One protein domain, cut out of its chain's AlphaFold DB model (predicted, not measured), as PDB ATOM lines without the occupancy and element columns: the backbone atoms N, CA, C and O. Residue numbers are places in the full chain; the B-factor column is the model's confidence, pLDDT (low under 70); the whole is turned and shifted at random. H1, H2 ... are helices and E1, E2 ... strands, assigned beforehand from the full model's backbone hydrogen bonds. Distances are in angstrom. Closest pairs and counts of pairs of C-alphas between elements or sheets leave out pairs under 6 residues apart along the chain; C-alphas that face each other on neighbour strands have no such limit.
ATOM      1  N   MET A  43      82.103   4.226  70.285       95.06
ATOM      2  CA  MET A  43      80.888   4.820  69.745       95.06
ATOM      3  C   MET A  43      79.722   3.843  69.899       95.06
ATOM      4  O   MET A  43      79.838   2.678  69.523       95.06
ATOM      5  N   THR A  44      78.598   4.311  70.434       96.19
ATOM      6  CA  THR A  44      77.390   3.493  70.627       96.19
ATOM      7  C   THR A  44      76.657   3.229  69.318       96.19
ATOM      8  O   THR A  44      76.043   2.180  69.146       96.19
ATOM      9  N   GLU A  45      76.751   4.164  68.378       96.81
ATOM     10  CA  GLU A  45      76.094   4.105  67.081       96.81
ATOM     11  C   GLU A  45      77.053   4.485  65.954       96.81
ATOM     12  O   GLU A  45      78.042   5.193  66.155       96.81
ATOM     13  N   GLY A  46      76.759   3.971  64.762       96.88
ATOM     14  CA  GLY A  46      77.434   4.404  63.550       96.88
ATOM     15  C   GLY A  46      76.827   5.712  63.069       96.88
ATOM     16  O   GLY A  46      75.618   5.910  63.180       96.88
ATOM     17  N   GLN A  47      77.653   6.596  62.527       97.31
ATOM     18  CA  GLN A  47      77.200   7.899  62.058       97.31
ATOM     19  C   GLN A  47      77.967   8.353  60.821       97.31
ATOM     20  O   GLN A  47      79.100   7.938  60.566       97.31
ATOM     21  N   TRP A  48      77.325   9.227  60.051       97.44
ATOM     22  CA  TRP A  48      77.974   9.951  58.971       97.44
ATOM     23  C   TRP A  48      78.724  11.148  59.538       97.44
ATOM     24  O   TRP A  48      78.150  11.947  60.272       97.44
ATOM     25  N   MET A  49      79.984  11.280  59.146       97.25
ATOM     26  CA  MET A  49      80.797  12.465  59.384       97.25
ATOM     27  C   MET A  49      81.104  13.139  58.051       97.25
ATOM     28  O   MET A  49      81.052  12.503  57.001       97.25
ATOM     29  N   TYR A  50      81.392  14.428  58.072       96.88
ATOM     30  CA  TYR A  50      81.438  15.278  56.894       96.88
ATOM     31  C   TYR A  50      82.803  15.930  56.757       96.88
ATOM     32  O   TYR A  50      83.421  16.318  57.743       96.88
ATOM     33  N   HIS A  51      83.264  16.070  55.524       96.50
ATOM     34  CA  HIS A  51      84.472  16.818  55.209       96.50
ATOM     35  C   HIS A  51      84.234  17.656  53.960       96.50
ATOM     36  O   HIS A  51      83.649  17.172  52.986       96.50
ATOM     37  N   TRP A  52      84.693  18.903  53.990       94.69
ATOM     38  CA  TRP A  52      84.687  19.787  52.833       94.69
ATOM     39  C   TRP A  52      86.087  19.859  52.234       94.69
ATOM     40  O   TRP A  52      87.026  20.283  52.900       94.69
ATOM     41  N   ALA A  53      86.199  19.494  50.960       93.06
ATOM     42  CA  ALA A  53      87.426  19.594  50.183       93.06
ATOM     43  C   ALA A  53      87.168  20.301  48.850       93.06
ATOM     44  O   ALA A  53      86.038  20.675  48.502       93.06
ATOM     45  N   ASP A  54      88.230  20.510  48.080       88.12
ATOM     46  CA  ASP A  54      88.073  20.868  46.680       88.12
ATOM     47  C   ASP A  54      87.311  19.768  45.910       88.12
ATOM     48  O   ASP A  54      87.157  18.618  46.349       88.12
ATOM     49  N   LEU A  55      86.789  20.150  44.746       82.19
ATOM     50  CA  LEU A  55      86.005  19.260  43.899       82.19
ATOM     51  C   LEU A  55      86.820  18.045  43.434       82.19
ATOM     52  O   LEU A  55      86.269  16.951  43.366       82.19
ATOM     53  N   SER A  56      88.109  18.223  43.128       83.88
ATOM     54  CA  SER A  56      88.979  17.174  42.584       83.88
ATOM     55  C   SER A  56      89.144  16.027  43.581       83.88
ATOM     56  O   SER A  56      88.815  14.876  43.278       83.88
ATOM     57  N   ASN A  57      89.559  16.350  44.805       87.94
ATOM     58  CA  ASN A  57      89.748  15.393  45.886       87.94
ATOM     59  C   ASN A  57      88.429  14.752  46.308       87.94
ATOM     60  O   ASN A  57      88.340  13.527  46.374       87.94
ATOM     61  N   SER A  58      87.370  15.550  46.468       87.88
ATOM     62  CA  SER A  58      86.043  15.029  46.812       87.88
ATOM     63  C   SER A  58      85.563  13.991  45.801       87.88
ATOM     64  O   SER A  58      85.132  12.899  46.167       87.88
ATOM     65  N   VAL A  59      85.654  14.317  44.512       83.88
ATOM     66  CA  VAL A  59      85.222  13.446  43.418       83.88
ATOM     67  C   VAL A  59      86.063  12.171  43.362       83.88
ATOM     68  O   VAL A  59      85.503  11.082  43.227       83.88
ATOM     69  N   ARG A  60      87.383  12.279  43.547       91.19
ATOM     70  CA  ARG A  60      88.295  11.131  43.616       91.19
ATOM     71  C   ARG A  60      87.970  10.199  44.786       91.19
ATOM     72  O   ARG A  60      87.877   8.990  44.584       91.19
ATOM     73  N   TRP A  61      87.759  10.738  45.984       94.81
ATOM     74  CA  TRP A  61      87.430   9.945  47.171       94.81
ATOM     75  C   TRP A  61      86.048   9.296  47.073       94.81
ATOM     76  O   TRP A  61      85.906   8.118  47.394       94.81
ATOM     77  N   MET A  62      85.044  10.014  46.556       92.00
ATOM     78  CA  MET A  62      83.714   9.452  46.282       92.00
ATOM     79  C   MET A  62      83.777   8.310  45.260       92.00
ATOM     80  O   MET A  62      83.123   7.289  45.439       92.00
ATOM     81  N   ALA A  63      84.580   8.462  44.204       83.94
ATOM     82  CA  ALA A  63      84.769   7.442  43.176       83.94
ATOM     83  C   ALA A  63      85.462   6.181  43.690       83.94
ATOM     84  O   ALA A  63      85.056   5.066  43.361       83.94
ATOM     85  N   ALA A  64      86.506   6.362  44.500       87.88
ATOM     86  CA  ALA A  64      87.196   5.265  45.163       87.88
ATOM     87  C   ALA A  64      86.330   4.619  46.258       87.88
ATOM     88  O   ALA A  64      86.556   3.464  46.622       87.88
ATOM     89  N   GLY A  65      85.363   5.370  46.796       94.88
ATOM     90  CA  GLY A  65      84.591   5.013  47.979       94.88
ATOM     91  C   GLY A  65      85.422   5.012  49.265       94.88
ATOM     92  O   GLY A  65      84.910   4.573  50.291       94.88
ATOM     93  N   ARG A  66      86.683   5.470  49.213       96.44
ATOM     94  CA  ARG A  66      87.633   5.488  50.334       96.44
ATOM     95  C   ARG A  66      88.796   6.462  50.135       96.44
ATOM     96  O   ARG A  66      89.037   6.908  49.014       96.44
ATOM     97  N   ILE A  67      89.544   6.718  51.209       95.69
ATOM     98  CA  ILE A  67      90.889   7.325  51.176       95.69
ATOM     99  C   ILE A  67      91.886   6.224  51.535       95.69
ATOM    100  O   ILE A  67      91.709   5.575  52.562       95.69
ATOM    101  N   ASP A  68      92.893   5.975  50.700       94.69
ATOM    102  CA  ASP A  68      93.875   4.921  50.971       94.69
ATOM    103  C   ASP A  68      94.890   5.308  52.058       94.69
ATOM    104  O   ASP A  68      95.111   6.486  52.359       94.69
ATOM    105  N   GLN A  69      95.528   4.297  52.655       94.62
ATOM    106  CA  GLN A  69      96.488   4.515  53.737       94.62
ATOM    107  C   GLN A  69      97.713   5.334  53.301       94.62
ATOM    108  O   GLN A  69      98.301   6.016  54.135       94.62
ATOM    109  N   GLY A  70      98.109   5.303  52.024       94.00
ATOM    110  CA  GLY A  70      99.235   6.095  51.527       94.00
ATOM    111  C   GLY A  70      98.949   7.593  51.611       94.00
ATOM    112  O   GLY A  70      99.774   8.364  52.102       94.00
ATOM    113  N   GLU A  71      97.748   7.998  51.207       93.50
ATOM    114  CA  GLU A  71      97.269   9.371  51.364       93.50
ATOM    115  C   GLU A  71      97.059   9.753  52.839       93.50
ATOM    116  O   GLU A  71      97.478  10.828  53.269       93.50
ATOM    117  N   LEU A  72      96.493   8.863  53.659       95.00
ATOM    118  CA  LEU A  72      96.358   9.120  55.099       95.00
ATOM    119  C   LEU A  72      97.702   9.241  55.817       95.00
ATOM    120  O   LEU A  72      97.837  10.077  56.704       95.00
ATOM    121  N   ASN A  73      98.717   8.475  55.419       93.25
ATOM    122  CA  ASN A  73     100.069   8.604  55.961       93.25
ATOM    123  C   ASN A  73     100.673   9.976  55.652       93.25
ATOM    124  O   ASN A  73     101.362  10.541  56.504       93.25
ATOM    125  N   TRP A  74     100.380  10.540  54.477       92.62
ATOM    126  CA  TRP A  74     100.756  11.917  54.175       92.62
ATOM    127  C   TRP A  74     100.075  12.892  55.141       92.62
ATOM    128  O   TRP A  74     100.778  13.648  55.809       92.62
ATOM    129  N   PHE A  75      98.753  12.807  55.330       93.25
ATOM    130  CA  PHE A  75      98.044  13.639  56.313       93.25
ATOM    131  C   PHE A  75      98.578  13.467  57.745       93.25
ATOM    132  O   PHE A  75      98.766  14.452  58.461       93.25
ATOM    133  N   ASN A  76      98.874  12.234  58.163       93.19
ATOM    134  CA  ASN A  76      99.435  11.923  59.480       93.19
ATOM    135  C   ASN A  76     100.828  12.542  59.680       93.19
ATOM    136  O   ASN A  76     101.181  12.912  60.799       93.19
ATOM    137  N   SER A  77     101.607  12.710  58.606       91.56
ATOM    138  CA  SER A  77     102.933  13.339  58.661       91.56
ATOM    139  C   SER A  77     102.896  14.860  58.879       91.56
ATOM    140  O   SER A  77     103.899  15.440  59.292       91.56
ATOM    141  N   LEU A  78     101.744  15.513  58.673       89.31
ATOM    142  CA  LEU A  78     101.569  16.969  58.806       89.31
ATOM    143  C   LEU A  78     101.318  17.432  60.253       89.31
ATOM    144  O   LEU A  78     100.773  18.514  60.484       89.31
ATOM    145  N   SER A  79     101.710  16.630  61.246       81.69
ATOM    146  CA  SER A  79     101.306  16.807  62.643       81.69
ATOM    147  C   SER A  79     101.708  18.134  63.281       81.69
ATOM    148  O   SER A  79     101.009  18.602  64.172       81.69
ATOM    149  N   SER A  80     102.787  18.775  62.823       78.19
ATOM    150  CA  SER A  80     103.240  20.069  63.352       78.19
ATOM    151  C   SER A  80     102.401  21.266  62.894       78.19
ATOM    152  O   SER A  80     102.492  22.330  63.498       78.19
ATOM    153  N   ASN A  81     101.613  21.116  61.825       78.25
ATOM    154  CA  ASN A  81     100.912  22.226  61.168       78.25
ATOM    155  C   ASN A  81      99.394  22.191  61.388       78.25
ATOM    156  O   ASN A  81      98.670  23.016  60.830       78.25
ATOM    157  N   MET A  82      98.899  21.239  62.181       82.81
ATOM    158  CA  MET A  82      97.472  21.011  62.372       82.81
ATOM    159  C   MET A  82      97.121  21.006  63.860       82.81
ATOM    160  O   MET A  82      97.819  20.417  64.680       82.81
ATOM    161  N   TYR A  83      96.015  21.663  64.211       79.56
ATOM    162  CA  TYR A  83      95.644  21.943  65.603       79.56
ATOM    163  C   TYR A  83      95.467  20.700  66.490       79.56
ATOM    164  O   TYR A  83      95.703  20.787  67.695       79.56
ATOM    165  N   ALA A  84      95.038  19.574  65.918       77.44
ATOM    166  CA  ALA A  84      94.783  18.318  66.625       77.44
ATOM    167  C   ALA A  84      95.854  17.239  66.362       77.44
ATOM    168  O   ALA A  84      95.659  16.079  66.747       77.44
ATOM    169  N   GLY A  85      96.952  17.599  65.690       87.44
ATOM    170  CA  GLY A  85      97.896  16.656  65.094       87.44
ATOM    171  C   GLY A  85      97.535  16.277  63.656       87.44
ATOM    172  O   GLY A  85      96.575  16.791  63.078       87.44
ATOM    173  N   GLY A  86      98.340  15.399  63.061       91.44
ATOM    174  CA  GLY A  86      98.198  14.999  61.662       91.44
ATOM    175  C   GLY A  86      97.011  14.061  61.486       91.44
ATOM    176  O   GLY A  86      96.599  13.401  62.429       91.44
ATOM    177  N   GLY A  87      96.452  13.991  60.286       95.31
ATOM    178  CA  GLY A  87      95.356  13.076  59.963       95.31
ATOM    179  C   GLY A  87      94.257  13.734  59.145       95.31
ATOM    180  O   GLY A  87      94.355  14.894  58.745       95.31
ATOM    181  N   PHE A  88      93.208  12.967  58.872       96.81
ATOM    182  CA  PHE A  88      92.081  13.415  58.071       96.81
ATOM    183  C   PHE A  88      90.964  13.942  58.968       96.81
ATOM    184  O   PHE A  88      90.406  13.208  59.785       96.81
ATOM    185  N   TYR A  89      90.666  15.231  58.825       95.62
ATOM    186  CA  TYR A  89      89.712  15.945  59.668       95.62
ATOM    187  C   TYR A  89      88.306  15.790  59.108       95.62
ATOM    188  O   TYR A  89      88.098  15.879  57.907       95.62
ATOM    189  N   MET A  90      87.322  15.616  59.970       96.25
ATOM    190  CA  MET A  90      85.910  15.558  59.614       96.25
ATOM    191  C   MET A  90      85.082  16.161  60.747       96.25
ATOM    192  O   MET A  90      85.590  16.393  61.841       96.25
ATOM    193  N   SER A  91      83.808  16.419  60.493       95.69
ATOM    194  CA  SER A  91      82.880  16.949  61.483       95.69
ATOM    195  C   SER A  91      81.600  16.124  61.538       95.69
ATOM    196  O   SER A  91      81.166  15.575  60.530       95.69
ATOM    197  N   THR A  92      80.974  16.018  62.703       95.69
ATOM    198  CA  THR A  92      79.610  15.479  62.824       95.69
ATOM    199  C   THR A  92      78.559  16.462  62.293       95.69
ATOM    200  O   THR A  92      77.449  16.050  61.956       95.69
ATOM    201  N   ASP A  93      78.909  17.746  62.155       94.81
ATOM    202  CA  ASP A  93      78.061  18.783  61.570       94.81
ATOM    203  C   ASP A  93      78.360  18.928  60.063       94.81
ATOM    204  O   ASP A  93      79.498  19.192  59.670       94.81
ATOM    205  N   PRO A  94      77.356  18.779  59.179       94.38
ATOM    206  CA  PRO A  94      77.557  18.903  57.739       94.38
ATOM    207  C   PRO A  94      77.950  20.314  57.280       94.38
ATOM    208  O   PRO A  94      78.510  20.475  56.199       94.38
ATOM    209  N   THR A  95      77.640  21.354  58.040       92.06
ATOM    210  CA  THR A  95      77.952  22.745  57.674       92.06
ATOM    211  C   THR A  95      79.297  23.214  58.211       92.06
ATOM    212  O   THR A  95      79.859  24.203  57.734       92.06
ATOM    213  N   ASP A  96      79.839  22.464  59.161       85.25
ATOM    214  CA  ASP A  96      81.147  22.694  59.733       85.25
ATOM    215  C   ASP A  96      82.227  22.372  58.695       85.25
ATOM    216  O   ASP A  96      82.079  21.479  57.858       85.25
ATOM    217  N   SER A  97      83.308  23.144  58.703       83.81
ATOM    218  CA  SER A  97      84.389  23.130  57.705       83.81
ATOM    219  C   SER A  97      84.071  23.614  56.273       83.81
ATOM    220  O   SER A  97      84.948  23.538  55.418       83.81
ATOM    221  N   VAL A  98      82.913  24.230  55.989       86.94
ATOM    222  CA  VAL A  98      82.596  24.768  54.637       86.94
ATOM    223  C   VAL A  98      83.649  25.736  54.066       86.94
ATOM    224  O   VAL A  98      83.797  25.876  52.857       86.94
ATOM    225  N   SER A  99      84.438  26.403  54.912       86.56
ATOM    226  CA  SER A  99      85.538  27.271  54.470       86.56
ATOM    227  C   SER A  99      86.717  26.523  53.830       86.56
ATOM    228  O   SER A  99      87.506  27.155  53.126       86.56
ATOM    229  N   TYR A 100      86.851  25.214  54.070       83.81
ATOM    230  CA  TYR A 100      87.981  24.384  53.629       83.81
ATOM    231  C   TYR A 100      87.803  23.797  52.227       83.81
ATOM    232  O   TYR A 100      88.765  23.316  51.635       83.81
ATOM    233  N   GLY A 101      86.602  23.883  51.652       88.75
ATOM    234  CA  GLY A 101      86.329  23.285  50.357       88.75
ATOM    235  C   GLY A 101      85.019  23.748  49.748       88.75
ATOM    236  O   GLY A 101      84.169  24.331  50.408       88.75
ATOM    237  N   THR A 102      84.849  23.495  48.457       87.31
ATOM    238  CA  THR A 102      83.594  23.788  47.749       87.31
ATOM    239  C   THR A 102      82.679  22.575  47.671       87.31
ATOM    240  O   THR A 102      81.502  22.721  47.354       87.31
ATOM    241  N   THR A 103      83.207  21.379  47.943       89.31
ATOM    242  CA  THR A 103      82.484  20.120  47.808       89.31
ATOM    243  C   THR A 103      82.512  19.348  49.115       89.31
ATOM    244  O   THR A 103      83.563  19.156  49.720       89.31
ATOM    245  N   GLN A 104      81.337  18.888  49.534       94.50
ATOM    246  CA  GLN A 104      81.172  18.084  50.732       94.50
ATOM    247  C   GLN A 104      81.159  16.593  50.387       94.50
ATOM    248  O   GLN A 104      80.369  16.147  49.547       94.50
ATOM    249  N   ILE A 105      81.945  15.812  51.118       96.12
ATOM    250  CA  ILE A 105      81.819  14.356  51.194       96.12
ATOM    251  C   ILE A 105      81.284  13.944  52.565       96.12
ATOM    252  O   ILE A 105      81.405  14.686  53.543       96.12
ATOM    253  N   ARG A 106      80.693  12.751  52.638       96.94
ATOM    254  CA  ARG A 106      80.341  12.104  53.903       96.94
ATOM    255  C   ARG A 106      81.039  10.755  54.027       96.94
ATOM    256  O   ARG A 106      81.136  10.011  53.055       96.94
ATOM    257  N   ILE A 107      81.508  10.448  55.224       98.00
ATOM    258  CA  ILE A 107      82.283   9.261  55.570       98.00
ATOM    259  C   ILE A 107      81.500   8.502  56.636       98.00
ATOM    260  O   ILE A 107      81.094   9.087  57.642       98.00
ATOM    261  N   TRP A 108      81.224   7.222  56.396       97.94
ATOM    262  CA  TRP A 108      80.498   6.401  57.358       97.94
ATOM    263  C   TRP A 108      81.465   5.826  58.373       97.94
ATOM    264  O   TRP A 108      82.353   5.048  58.029       97.94
ATOM    265  N   VAL A 109      81.215   6.145  59.632       97.62
ATOM    266  CA  VAL A 109      81.930   5.574  60.760       97.62
ATOM    267  C   VAL A 109      81.022   4.539  61.423       97.62
ATOM    268  O   VAL A 109      79.914   4.889  61.834       97.62
ATOM    269  N   PRO A 110      81.442   3.268  61.548       97.19
ATOM    270  CA  PRO A 110      80.612   2.240  62.163       97.19
ATOM    271  C   PRO A 110      80.491   2.426  63.682       97.19
ATOM    272  O   PRO A 110      81.350   3.027  64.333       97.19
ATOM    273  N   ALA A 111      79.436   1.841  64.256       97.00
ATOM    274  CA  ALA A 111      79.318   1.666  65.701       97.00
ATOM    275  C   ALA A 111      80.504   0.852  66.244       97.00
ATOM    276  O   ALA A 111      81.166   0.123  65.504       97.00
ATOM    277  N   ASN A 112      80.752   0.939  67.548       96.94
ATOM    278  CA  ASN A 112      81.866   0.301  68.254       96.94
ATOM    279  C   ASN A 112      83.276   0.770  67.846       96.94
ATOM    280  O   ASN A 112      84.257   0.254  68.397       96.94
ATOM    281  N   THR A 113      83.396   1.754  66.943       97.44
ATOM    282  CA  THR A 113      84.663   2.438  66.651       97.44
ATOM    283  C   THR A 113      85.229   3.047  67.933       97.44
ATOM    284  O   THR A 113      84.491   3.639  68.724       97.44
ATOM    285  N   LEU A 114      86.534   2.872  68.152       96.56
ATOM    286  CA  LEU A 114      87.240   3.436  69.299       96.56
ATOM    287  C   LEU A 114      87.225   4.967  69.209       96.56
ATOM    288  O   LEU A 114      87.517   5.536  68.159       96.56
ATOM    289  N   LEU A 115      86.894   5.624  70.312       93.62
ATOM    290  CA  LEU A 115      86.829   7.069  70.438       93.62
ATOM    291  C   LEU A 115      87.882   7.523  71.441       93.62
ATOM    292  O   LEU A 115      87.832   7.201  72.629       93.62
ATOM    293  N   PHE A 116      88.820   8.299  70.928       91.06
ATOM    294  CA  PHE A 116      89.804   9.026  71.692       91.06
ATOM    295  C   PHE A 116      89.275  10.436  71.932       91.06
ATOM    296  O   PHE A 116      89.260  11.280  71.039       91.06
ATOM    297  N   ASP A 117      88.779  10.668  73.135       84.00
ATOM    298  CA  ASP A 117      88.177  11.931  73.538       84.00
ATOM    299  C   ASP A 117      89.279  12.872  74.037       84.00
ATOM    300  O   ASP A 117      89.901  12.603  75.059       84.00
ATOM    301  N   GLY A 118      89.570  13.959  73.319       67.25
ATOM    302  CA  GLY A 118      90.618  14.912  73.699       67.25
ATOM    303  C   GLY A 118      90.388  15.583  75.062       67.25
ATOM    304  O   GLY A 118      91.333  16.145  75.618       67.25
ATOM    305  N   ASP A 119      89.168  15.489  75.610       57.44
ATOM    306  CA  ASP A 119      88.818  15.939  76.964       57.44
ATOM    307  C   ASP A 119      89.131  14.888  78.051       57.44
ATOM    308  O   ASP A 119      89.149  15.197  79.243       57.44
ATOM    309  N   THR A 120      89.499  13.657  77.665       49.75
ATOM    310  CA  THR A 120      90.211  12.724  78.556       49.75
ATOM    311  C   THR A 120      91.666  13.176  78.716       49.75
ATOM    312  O   THR A 120      92.587  12.638  78.113       49.75
ATOM    313  N   SER A 121      91.859  14.257  79.481       44.84
ATOM    314  CA  SER A 121      93.105  14.609  80.181       44.84
ATOM    315  C   SER A 121      94.420  14.395  79.408       44.84
ATOM    316  O   SER A 121      95.421  13.949  79.968       44.84
ATOM    317  N   PHE A 122      94.488  14.833  78.146       44.53
ATOM    318  CA  PHE A 122      95.755  14.900  77.397       44.53
ATOM    319  C   PHE A 122      96.732  15.970  77.918       44.53
ATOM    320  O   PHE A 122      97.887  16.042  77.500       44.53
ATOM    321  N   CYS A 139      99.498   3.711  79.875       72.44
ATOM    322  CA  CYS A 139      99.642   2.532  79.015       72.44
ATOM    323  C   CYS A 139     101.044   2.445  78.394       72.44
ATOM    324  O   CYS A 139     101.584   1.356  78.256       72.44
ATOM    325  N   PHE A 140     101.670   3.581  78.074       81.06
ATOM    326  CA  PHE A 140     102.998   3.616  77.450       81.06
ATOM    327  C   PHE A 140     104.126   4.014  78.411       81.06
ATOM    328  O   PHE A 140     105.273   4.122  77.981       81.06
ATOM    329  N   ASN A 141     103.825   4.233  79.699       80.56
ATOM    330  CA  ASN A 141     104.755   4.758  80.709       80.56
ATOM    331  C   ASN A 141     105.457   6.074  80.306       80.56
ATOM    332  O   ASN A 141     106.542   6.384  80.800       80.56
ATOM    333  N   ARG A 142     104.859   6.852  79.395       79.50
ATOM    334  CA  ARG A 142     105.369   8.147  78.929       79.50
ATOM    335  C   ARG A 142     104.272   8.952  78.239       79.50
ATOM    336  O   ARG A 142     103.257   8.408  77.813       79.50
ATOM    337  N   TYR A 143     104.527  10.242  78.053       77.38
ATOM    338  CA  TYR A 143     103.751  11.054  77.121       77.38
ATOM    339  C   TYR A 143     104.168  10.735  75.694       77.38
ATOM    340  O   TYR A 143     105.359  10.536  75.436       77.38
ATOM    341  N   TYR A 144     103.192  10.710  74.797       79.69
ATOM    342  CA  TYR A 144     103.430  10.706  73.367       79.69
ATOM    343  C   TYR A 144     102.946  12.014  72.747       79.69
ATOM    344  O   TYR A 144     101.999  12.626  73.247       79.69
ATOM    345  N   ASP A 145     103.636  12.472  71.707       85.00
ATOM    346  CA  ASP A 145     103.296  13.712  71.009       85.00
ATOM    347  C   ASP A 145     102.194  13.511  69.948       85.00
ATOM    348  O   ASP A 145     101.693  12.405  69.721       85.00
ATOM    349  N   ASP A 146     101.777  14.598  69.295       85.69
ATOM    350  CA  ASP A 146     100.737  14.549  68.264       85.69
ATOM    351  C   ASP A 146     101.135  13.724  67.031       85.69
ATOM    352  O   ASP A 146     100.265  13.133  66.387       85.69
ATOM    353  N   SER A 147     102.428  13.657  66.699       89.19
ATOM    354  CA  SER A 147     102.934  12.817  65.609       89.19
ATOM    355  C   SER A 147     102.793  11.349  65.983       89.19
ATOM    356  O   SER A 147     102.172  10.569  65.264       89.19
ATOM    357  N   GLU A 148     103.286  10.990  67.164       90.00
ATOM    358  CA  GLU A 148     103.197   9.653  67.730       90.00
ATOM    359  C   GLU A 148     101.740   9.190  67.823       90.00
ATOM    360  O   GLU A 148     101.417   8.111  67.333       90.00
ATOM    361  N   LYS A 149     100.828  10.031  68.320       90.44
ATOM    362  CA  LYS A 149      99.380   9.759  68.326       90.44
ATOM    363  C   LYS A 149      98.829   9.459  66.931       90.44
ATOM    364  O   LYS A 149      98.080   8.499  66.764       90.44
ATOM    365  N   SER A 150      99.196  10.274  65.939       92.62
ATOM    366  CA  SER A 150      98.726  10.112  64.557       92.62
ATOM    367  C   SER A 150      99.169   8.764  63.991       92.62
ATOM    368  O   SER A 150      98.382   8.034  63.395       92.62
ATOM    369  N   TRP A 151     100.416   8.383  64.258       93.94
ATOM    370  CA  TRP A 151     100.947   7.086  63.865       93.94
ATOM    371  C   TRP A 151     100.346   5.919  64.649       93.94
ATOM    372  O   TRP A 151     100.038   4.891  64.048       93.94
ATOM    373  N   LEU A 152     100.082   6.064  65.951       93.56
ATOM    374  CA  LEU A 152      99.353   5.057  66.726       93.56
ATOM    375  C   LEU A 152      97.975   4.798  66.111       93.56
ATOM    376  O   LEU A 152      97.556   3.647  66.015       93.56
ATOM    377  N   GLY A 153      97.314   5.849  65.621       94.81
ATOM    378  CA  GLY A 153      96.038   5.752  64.919       94.81
ATOM    379  C   GLY A 153      96.082   4.957  63.606       94.81
ATOM    380  O   GLY A 153      95.035   4.512  63.139       94.81
ATOM    381  N   THR A 154      97.267   4.746  63.015       95.12
ATOM    382  CA  THR A 154      97.439   3.865  61.839       95.12
ATOM    383  C   THR A 154      97.399   2.382  62.210       95.12
ATOM    384  O   THR A 154      96.978   1.559  61.401       95.12
ATOM    385  N   ILE A 155      97.797   2.051  63.443       94.88
ATOM    386  CA  ILE A 155      97.857   0.682  63.978       94.88
ATOM    387  C   ILE A 155      96.571   0.334  64.720       94.88
ATOM    388  O   ILE A 155      96.037  -0.765  64.582       94.88
ATOM    389  N   VAL A 156      96.072   1.277  65.517       95.69
ATOM    390  CA  VAL A 156      94.822   1.179  66.263       95.69
ATOM    391  C   VAL A 156      93.838   2.165  65.646       95.69
ATOM    392  O   VAL A 156      93.916   3.350  65.949       95.69
ATOM    393  N   PRO A 157      92.892   1.720  64.804       96.50
ATOM    394  CA  PRO A 157      91.914   2.625  64.218       96.50
ATOM    395  C   PRO A 157      90.991   3.190  65.305       96.50
ATOM    396  O   PRO A 157      90.133   2.487  65.844       96.50
ATOM    397  N   PHE A 158      91.168   4.467  65.626       96.19
ATOM    398  CA  PHE A 158      90.300   5.235  66.509       96.19
ATOM    399  C   PHE A 158      89.987   6.597  65.888       96.19
ATOM    400  O   PHE A 158      90.684   7.068  64.987       96.19
ATOM    401  N   ILE A 159      88.941   7.239  66.397       95.56
ATOM    402  CA  ILE A 159      88.613   8.623  66.081       95.56
ATOM    403  C   ILE A 159      89.101   9.518  67.205       95.56
ATOM    404  O   ILE A 159      88.719   9.326  68.354       95.56
ATOM    405  N   HIS A 160      89.888  10.530  66.869       93.31
ATOM    406  CA  HIS A 160      90.268  11.591  67.787       93.31
ATOM    407  C   HIS A 160      89.214  12.702  67.776       93.31
ATOM    408  O   HIS A 160      89.060  13.406  66.782       93.31
ATOM    409  N   GLN A 161      88.488  12.873  68.876       91.31
ATOM    410  CA  GLN A 161      87.590  14.002  69.106       91.31
ATOM    411  C   GLN A 161      88.377  15.178  69.684       91.31
ATOM    412  O   GLN A 161      88.834  15.127  70.822       91.31
ATOM    413  N   TYR A 162      88.547  16.233  68.885       78.25
ATOM    414  CA  TYR A 162      89.346  17.402  69.245       78.25
ATOM    415  C   TYR A 162      88.477  18.654  69.350       78.25
ATOM    416  O   TYR A 162      87.819  19.020  68.382       78.25
ATOM    417  N   ARG A 163      88.553  19.337  70.502       63.50
ATOM    418  CA  ARG A 163      87.925  20.638  70.811       63.50
ATOM    419  C   ARG A 163      86.449  20.751  70.407       63.50
ATOM    420  O   ARG A 163      86.108  21.242  69.334       63.50
ATOM    421  N   GLY A 164      85.583  20.429  71.363       67.62
ATOM    422  CA  GLY A 164      84.134  20.539  71.216       67.62
ATOM    423  C   GLY A 164      83.508  19.291  70.602       67.62
ATOM    424  O   GLY A 164      84.178  18.292  70.331       67.62
ATOM    425  N   ASP A 165      82.197  19.352  70.402       73.12
ATOM    426  CA  ASP A 165      81.409  18.148  70.137       73.12
ATOM    427  C   ASP A 165      81.465  17.679  68.683       73.12
ATOM    428  O   ASP A 165      81.130  16.523  68.424       73.12
ATOM    429  N   ASN A 166      81.961  18.491  67.739       91.19
ATOM    430  CA  ASN A 166      81.747  18.218  66.311       91.19
ATOM    431  C   ASN A 166      82.983  17.748  65.532       91.19
ATOM    432  O   ASN A 166      82.866  16.823  64.733       91.19
ATOM    433  N   TRP A 167      84.178  18.284  65.794       92.44
ATOM    434  CA  TRP A 167      85.380  17.928  65.029       92.44
ATOM    435  C   TRP A 167      85.960  16.571  65.429       92.44
ATOM    436  O   TRP A 167      86.018  16.206  66.608       92.44
ATOM    437  N   ARG A 168      86.397  15.813  64.428       94.62
ATOM    438  CA  ARG A 168      86.958  14.468  64.536       94.62
ATOM    439  C   ARG A 168      88.158  14.335  63.601       94.62
ATOM    440  O   ARG A 168      88.174  14.929  62.529       94.62
ATOM    441  N   VAL A 169      89.151  13.539  63.979       95.56
ATOM    442  CA  VAL A 169      90.317  13.225  63.141       95.56
ATOM    443  C   VAL A 169      90.506  11.716  63.087       95.56
ATOM    444  O   VAL A 169      90.359  11.037  64.103       95.56
ATOM    445  N   VAL A 170      90.812  11.189  61.904       97.06
ATOM    446  CA  VAL A 170      91.162   9.777  61.696       97.06
ATOM    447  C   VAL A 170      92.513   9.630  61.026       97.06
ATOM    448  O   VAL A 170      92.963  10.503  60.286       97.06
ATOM    449  N   HIS A 171      93.137   8.485  61.278       96.88
ATOM    450  CA  HIS A 171      94.515   8.213  60.877       96.88
ATOM    451  C   HIS A 171      94.659   6.918  60.057       96.88
ATOM    452  O   HIS A 171      95.740   6.635  59.541       96.88
ATOM    453  N   SER A 172      93.583   6.132  59.931       97.25
ATOM    454  CA  SER A 172      93.577   4.815  59.285       97.25
ATOM    455  C   SER A 172      92.519   4.720  58.190       97.25
ATOM    456  O   SER A 172      91.387   5.174  58.375       97.25
ATOM    457  N   GLU A 173      92.874   4.074  57.076       96.94
ATOM    458  CA  GLU A 173      91.977   3.870  55.931       96.94
ATOM    459  C   GLU A 173      90.744   3.031  56.278       96.94
ATOM    460  O   GLU A 173      89.704   3.137  55.632       96.94
ATOM    461  N   ILE A 174      90.825   2.235  57.347       96.94
ATOM    462  CA  ILE A 174      89.700   1.449  57.861       96.94
ATOM    463  C   ILE A 174      88.523   2.370  58.210       96.94
ATOM    464  O   ILE A 174      87.369   2.021  57.961       96.94
ATOM    465  N   LEU A 175      88.805   3.563  58.740       97.62
ATOM    466  CA  LEU A 175      87.786   4.535  59.143       97.62
ATOM    467  C   LEU A 175      87.329   5.444  57.999       97.62
ATOM    468  O   LEU A 175      86.361   6.184  58.156       97.62
ATOM    469  N   THR A 176      87.978   5.361  56.839       97.31
ATOM    470  CA  THR A 176      87.578   6.052  55.609       97.31
ATOM    471  C   THR A 176      87.106   5.068  54.539       97.31
ATOM    472  O   THR A 176      86.947   5.458  53.391       97.31
ATOM    473  N   ALA A 177      86.834   3.804  54.884       94.88
ATOM    474  CA  ALA A 177      86.512   2.738  53.931       94.88
ATOM    475  C   ALA A 177      85.157   2.893  53.210       94.88
ATOM    476  O   ALA A 177      84.866   2.131  52.285       94.88
ATOM    477  N   LYS A 178      84.314   3.840  53.643       96.81
ATOM    478  CA  LYS A 178      83.017   4.129  53.024       96.81
ATOM    479  C   LYS A 178      82.781   5.633  52.915       96.81
ATOM    480  O   LYS A 178      82.370   6.278  53.880       96.81
ATOM    481  N   ILE A 179      82.994   6.158  51.712       96.75
ATOM    482  CA  ILE A 179      82.791   7.562  51.343       96.75
ATOM    483  C   ILE A 179      81.662   7.683  50.330       96.75
ATOM    484  O   ILE A 179      81.598   6.944  49.351       96.75
ATOM    485  N   GLU A 180      80.783   8.650  50.562       94.56
ATOM    486  CA  GLU A 180      79.660   8.978  49.694       94.56
ATOM    487  C   GLU A 180      79.564  10.497  49.473       94.56
ATOM    488  O   GLU A 180      80.137  11.284  50.237       94.56
ATOM    489  N   PRO A 181      78.800  10.944  48.462       92.69
ATOM    490  CA  PRO A 181      78.499  12.358  48.307       92.69
ATOM    491  C   PRO A 181      77.771  12.941  49.516       92.69
ATOM    492  O   PRO A 181      76.771  12.378  49.977       92.69
ATOM    493  N   GLY A 182      78.259  14.090  49.997       89.06
ATOM    494  CA  GLY A 182      77.659  14.834  51.100       89.06
ATOM    495  C   GLY A 182      76.262  15.367  50.768       89.06
ATOM    496  O   GLY A 182      75.835  15.391  49.611       89.06
ATOM    497  N   ILE A 183      75.541  15.819  51.795       82.62
ATOM    498  CA  ILE A 183      74.164  16.326  51.674       82.62
ATOM    499  C   ILE A 183      74.113  17.539  50.732       82.62
ATOM    500  O   ILE A 183      73.230  17.613  49.878       82.62
ATOM    501  N   GLY A 184      75.092  18.449  50.829       71.19
ATOM    502  CA  GLY A 184      75.184  19.617  49.944       71.19
ATOM    503  C   GLY A 184      75.380  19.226  48.477       71.19
ATOM    504  O   GLY A 184      74.683  19.725  47.598       71.19
ATOM    505  N   PHE A 185      76.242  18.242  48.212       69.12
ATOM    506  CA  PHE A 185      76.465  17.734  46.858       69.12
ATOM    507  C   PHE A 185      75.219  17.043  46.293       69.12
ATOM    508  O   PHE A 185      74.884  17.195  45.122       69.12
ATOM    509  N   GLN A 186      74.495  16.284  47.118       64.88
ATOM    510  CA  GLN A 186      73.263  15.640  46.670       64.88
ATOM    511  C   GLN A 186      72.170  16.642  46.329       64.88
ATOM    512  O   GLN A 186      71.370  16.333  45.456       64.88
ATOM    513  N   ARG A 187      72.124  17.813  46.966       68.62
ATOM    514  CA  ARG A 187      71.125  18.842  46.662       68.62
ATOM    515  C   ARG A 187      71.504  19.667  45.433       68.62
ATOM    516  O   ARG A 187      70.674  19.835  44.544       68.62
ATOM    517  N   ASP A 188      72.754  20.120  45.374       68.06
ATOM    518  CA  ASP A 188      73.154  21.226  44.499       68.06
ATOM    519  C   ASP A 188      73.885  20.763  43.217       68.06
ATOM    520  O   ASP A 188      74.039  21.542  42.275       68.06
ATOM    521  N   SER A 189      74.297  19.491  43.122       65.12
ATOM    522  CA  SER A 189      74.993  18.970  41.936       65.12
ATOM    523  C   SER A 189      74.043  18.592  40.789       65.12
ATOM    524  O   SER A 189      72.988  17.997  41.031       65.12
ATOM    525  N   PRO A 190      74.437  18.826  39.518       71.31
ATOM    526  CA  PRO A 190      73.680  18.366  38.355       71.31
ATOM    527  C   PRO A 190      73.440  16.848  38.377       71.31
ATOM    528  O   PRO A 190      74.340  16.074  38.712       71.31
ATOM    529  N   GLU A 191      72.254  16.401  37.950       70.62
ATOM    530  CA  GLU A 191      71.894  14.972  37.915       70.62
ATOM    531  C   GLU A 191      72.868  14.135  37.077       70.62
ATOM    532  O   GLU A 191      73.153  12.991  37.417       70.62
ATOM    533  N   SER A 192      73.457  14.720  36.031       53.12
ATOM    534  CA  SER A 192      74.482  14.067  35.212       53.12
ATOM    535  C   SER A 192      75.718  13.662  36.022       53.12
ATOM    536  O   SER A 192      76.226  12.555  35.853       53.12
ATOM    537  N   LEU A 193      76.171  14.516  36.945       60.59
ATOM    538  CA  LEU A 193      77.303  14.234  37.826       60.59
ATOM    539  C   LEU A 193      76.927  13.199  38.898       60.59
ATOM    540  O   LEU A 193      77.702  12.285  39.176       60.59
ATOM    541  N   ARG A 194      75.710  13.295  39.454       66.25
ATOM    542  CA  ARG A 194      75.183  12.310  40.417       66.25
ATOM    543  C   ARG A 194      75.040  10.923  39.782       66.25
ATOM    544  O   ARG A 194      75.429   9.930  40.391       66.25
ATOM    545  N   SER A 195      74.535  10.852  38.551       64.38
ATOM    546  CA  SER A 195      74.370   9.609  37.792       64.38
ATOM    547  C   SER A 195      75.715   8.978  37.425       64.38
ATOM    548  O   SER A 195      75.874   7.765  37.570       64.38
ATOM    549  N   ALA A 196      76.703   9.782  37.012       59.06
ATOM    550  CA  ALA A 196      78.053   9.304  36.702       59.06
ATOM    551  C   ALA A 196      78.742   8.652  37.916       59.06
ATOM    552  O   ALA A 196      79.353   7.597  37.777       59.06
ATOM    553  N   LEU A 197      78.581   9.232  39.113       63.41
ATOM    554  CA  LEU A 197      79.117   8.676  40.363       63.41
ATOM    555  C   LEU A 197      78.414   7.386  40.822       63.41
ATOM    556  O   LEU A 197      79.018   6.584  41.524       63.41
ATOM    557  N   ARG A 198      77.139   7.187  40.460       64.81
ATOM    558  CA  ARG A 198      76.352   6.001  40.854       64.81
ATOM    559  C   ARG A 198      76.554   4.802  39.934       64.81
ATOM    560  O   ARG A 198      76.550   3.669  40.398       64.81
ATOM    561  N   THR A 199      76.634   5.041  38.628       48.12
ATOM    562  CA  THR A 199      76.575   3.976  37.609       48.12
ATOM    563  C   THR A 199      77.929   3.362  37.293       48.12
ATOM    564  O   THR A 199      77.998   2.248  36.786       48.12
ATOM    565  N   HIS A 200      79.006   4.071  37.595       44.50
ATOM    566  CA  HIS A 200      80.364   3.615  37.384       44.50
ATOM    567  C   HIS A 200      81.047   3.743  38.746       44.50
ATOM    568  O   HIS A 200      80.912   4.793  39.358       44.50
TER     569      HIS A 200
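Overview. This is residues 43 to 122 and 139 to 200 of the 578 residues of an uncharacterized protein of Planoprotostelium fungivorum (UniProt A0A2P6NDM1). Two small sheets, E1 E3 E7 and E2 E6 E5 E4, stand partly face to face with their strands crossed; H1 covers one face of the three-stranded sheet, while H2 and H3, side by side, pack on the four-stranded one. H5, on the opposite face of the three-stranded sheet from H1, and H6 after it form one end of the longest axis, and the stretch around Asn 141 reaches the other. The printed part has 142 residues with six named helices and seven named strands, in the order E1 H1 H2 E2 E3 E4 H3 E5 E6 H4 E7 H5 H6, a mixed class of helices and strands. One sheet runs E2 E6 E5 E4 and is mixed; the other runs E1 E3 E7 and is antiparallel. The whole is compact, with a radius of gyration of the C-alphas of 15.3 A, and only just elongated, spanning 55 by 28 by 28 A.

Along the chain. E1, residues 47 to 53, begins at C-alpha 47, (77.200, 7.899, 62.058), and is 19.6 A long from first to last C-alpha. H1, residues 55 to 64, is 14.1 A long, and H2, residues 69 to 77, is 12.0 A long. E2 is residues 88 to 91, 10.4 A. E3, residues 103 to 109, measures 19.5 A and ends at C-alpha 109, (81.930, 5.574, 60.760). E4 is residues 114 to 117, 9.5 A. After the cut come H3, residues 146 to 155, 14.8 A; E5, residues 158 to 161, 9.5 A; and E6, residues 167 to 170, 10.5 A. H4, residues 173 to 176, is 4.9 A long, E7, residues 179 to 181, 7.1 A, and H5, residues 183 to 188, 8.7 A. H6, residues 191 to 199, is 12.0 A long and ends at C-alpha 199, (76.575, 3.976, 37.609).

Arrangement. The two sheets make a sandwich, two sheets face to face, with best planes 35 degrees apart and strands at 71 degrees to each other. Between them, the closest C-alphas of E1 and E2 are those of His 51 and Met 90, 4.8 A apart. E1 and E3 are antiparallel, with N 49 and O 107 2.9 A apart. E3 and E7 are antiparallel, with N 106 and O 180 at 2.9 A. H1 is on this sheet, over E3 and E7, at a height of 7.6 A over the sheet; its closest C-alphas to E7 are those of Met 62 and Glu 180, 5.3 A. H5 lies on the opposite face from H1, and its closest C-alphas to E3 are those of Gln 104 and Phe 185, 6.1 A. H6 and H1 are close but not clearly touching, Ala 63 and Leu 197 having the closest C-alphas, 6.4 A. In the other sheet, E2 and E6 are antiparallel, with N 90 and O 168 2.8 A apart. E5 and E6 form a hairpin, with N 169 and O 160 at 2.8 A, and E5 and E4 are parallel, with N 159 and O 114 at 2.8 A. H3 is on this sheet at a height of 9.4 A, over E5 and only just over E6, with 3 C-alphas on E6, and runs along the strands, at 3 degrees to E5 on the local plane. H2 only grazes the sheet and touches H3, at a shallow tilt of 18 degrees, opposite ways; the closest C-alphas are those of Asn 76 and Ser 150, 5.4 A. H4 only grazes both sheets. Each O i to N i+4 pair is within hydrogen-bond range in H1, H2, H5 and H6, and 5 of 6 in H3; H4 is too short for such a pair.

Size, cuts and confidence. The two C-alphas farthest apart are those of Asn 141 and Ser 192, 55.4 A. Residues 123 to 138 are not printed, and C-alphas 122 and 139 are 13.1 A apart across the cut. Of the links that are printed whole, E2 to E3 is long, with 11 residues. Mean pLDDT of the printed part is 86.2; it is under 70 at residues 118 to 122, 163 to 164, 185 to 189 and 192 to 200.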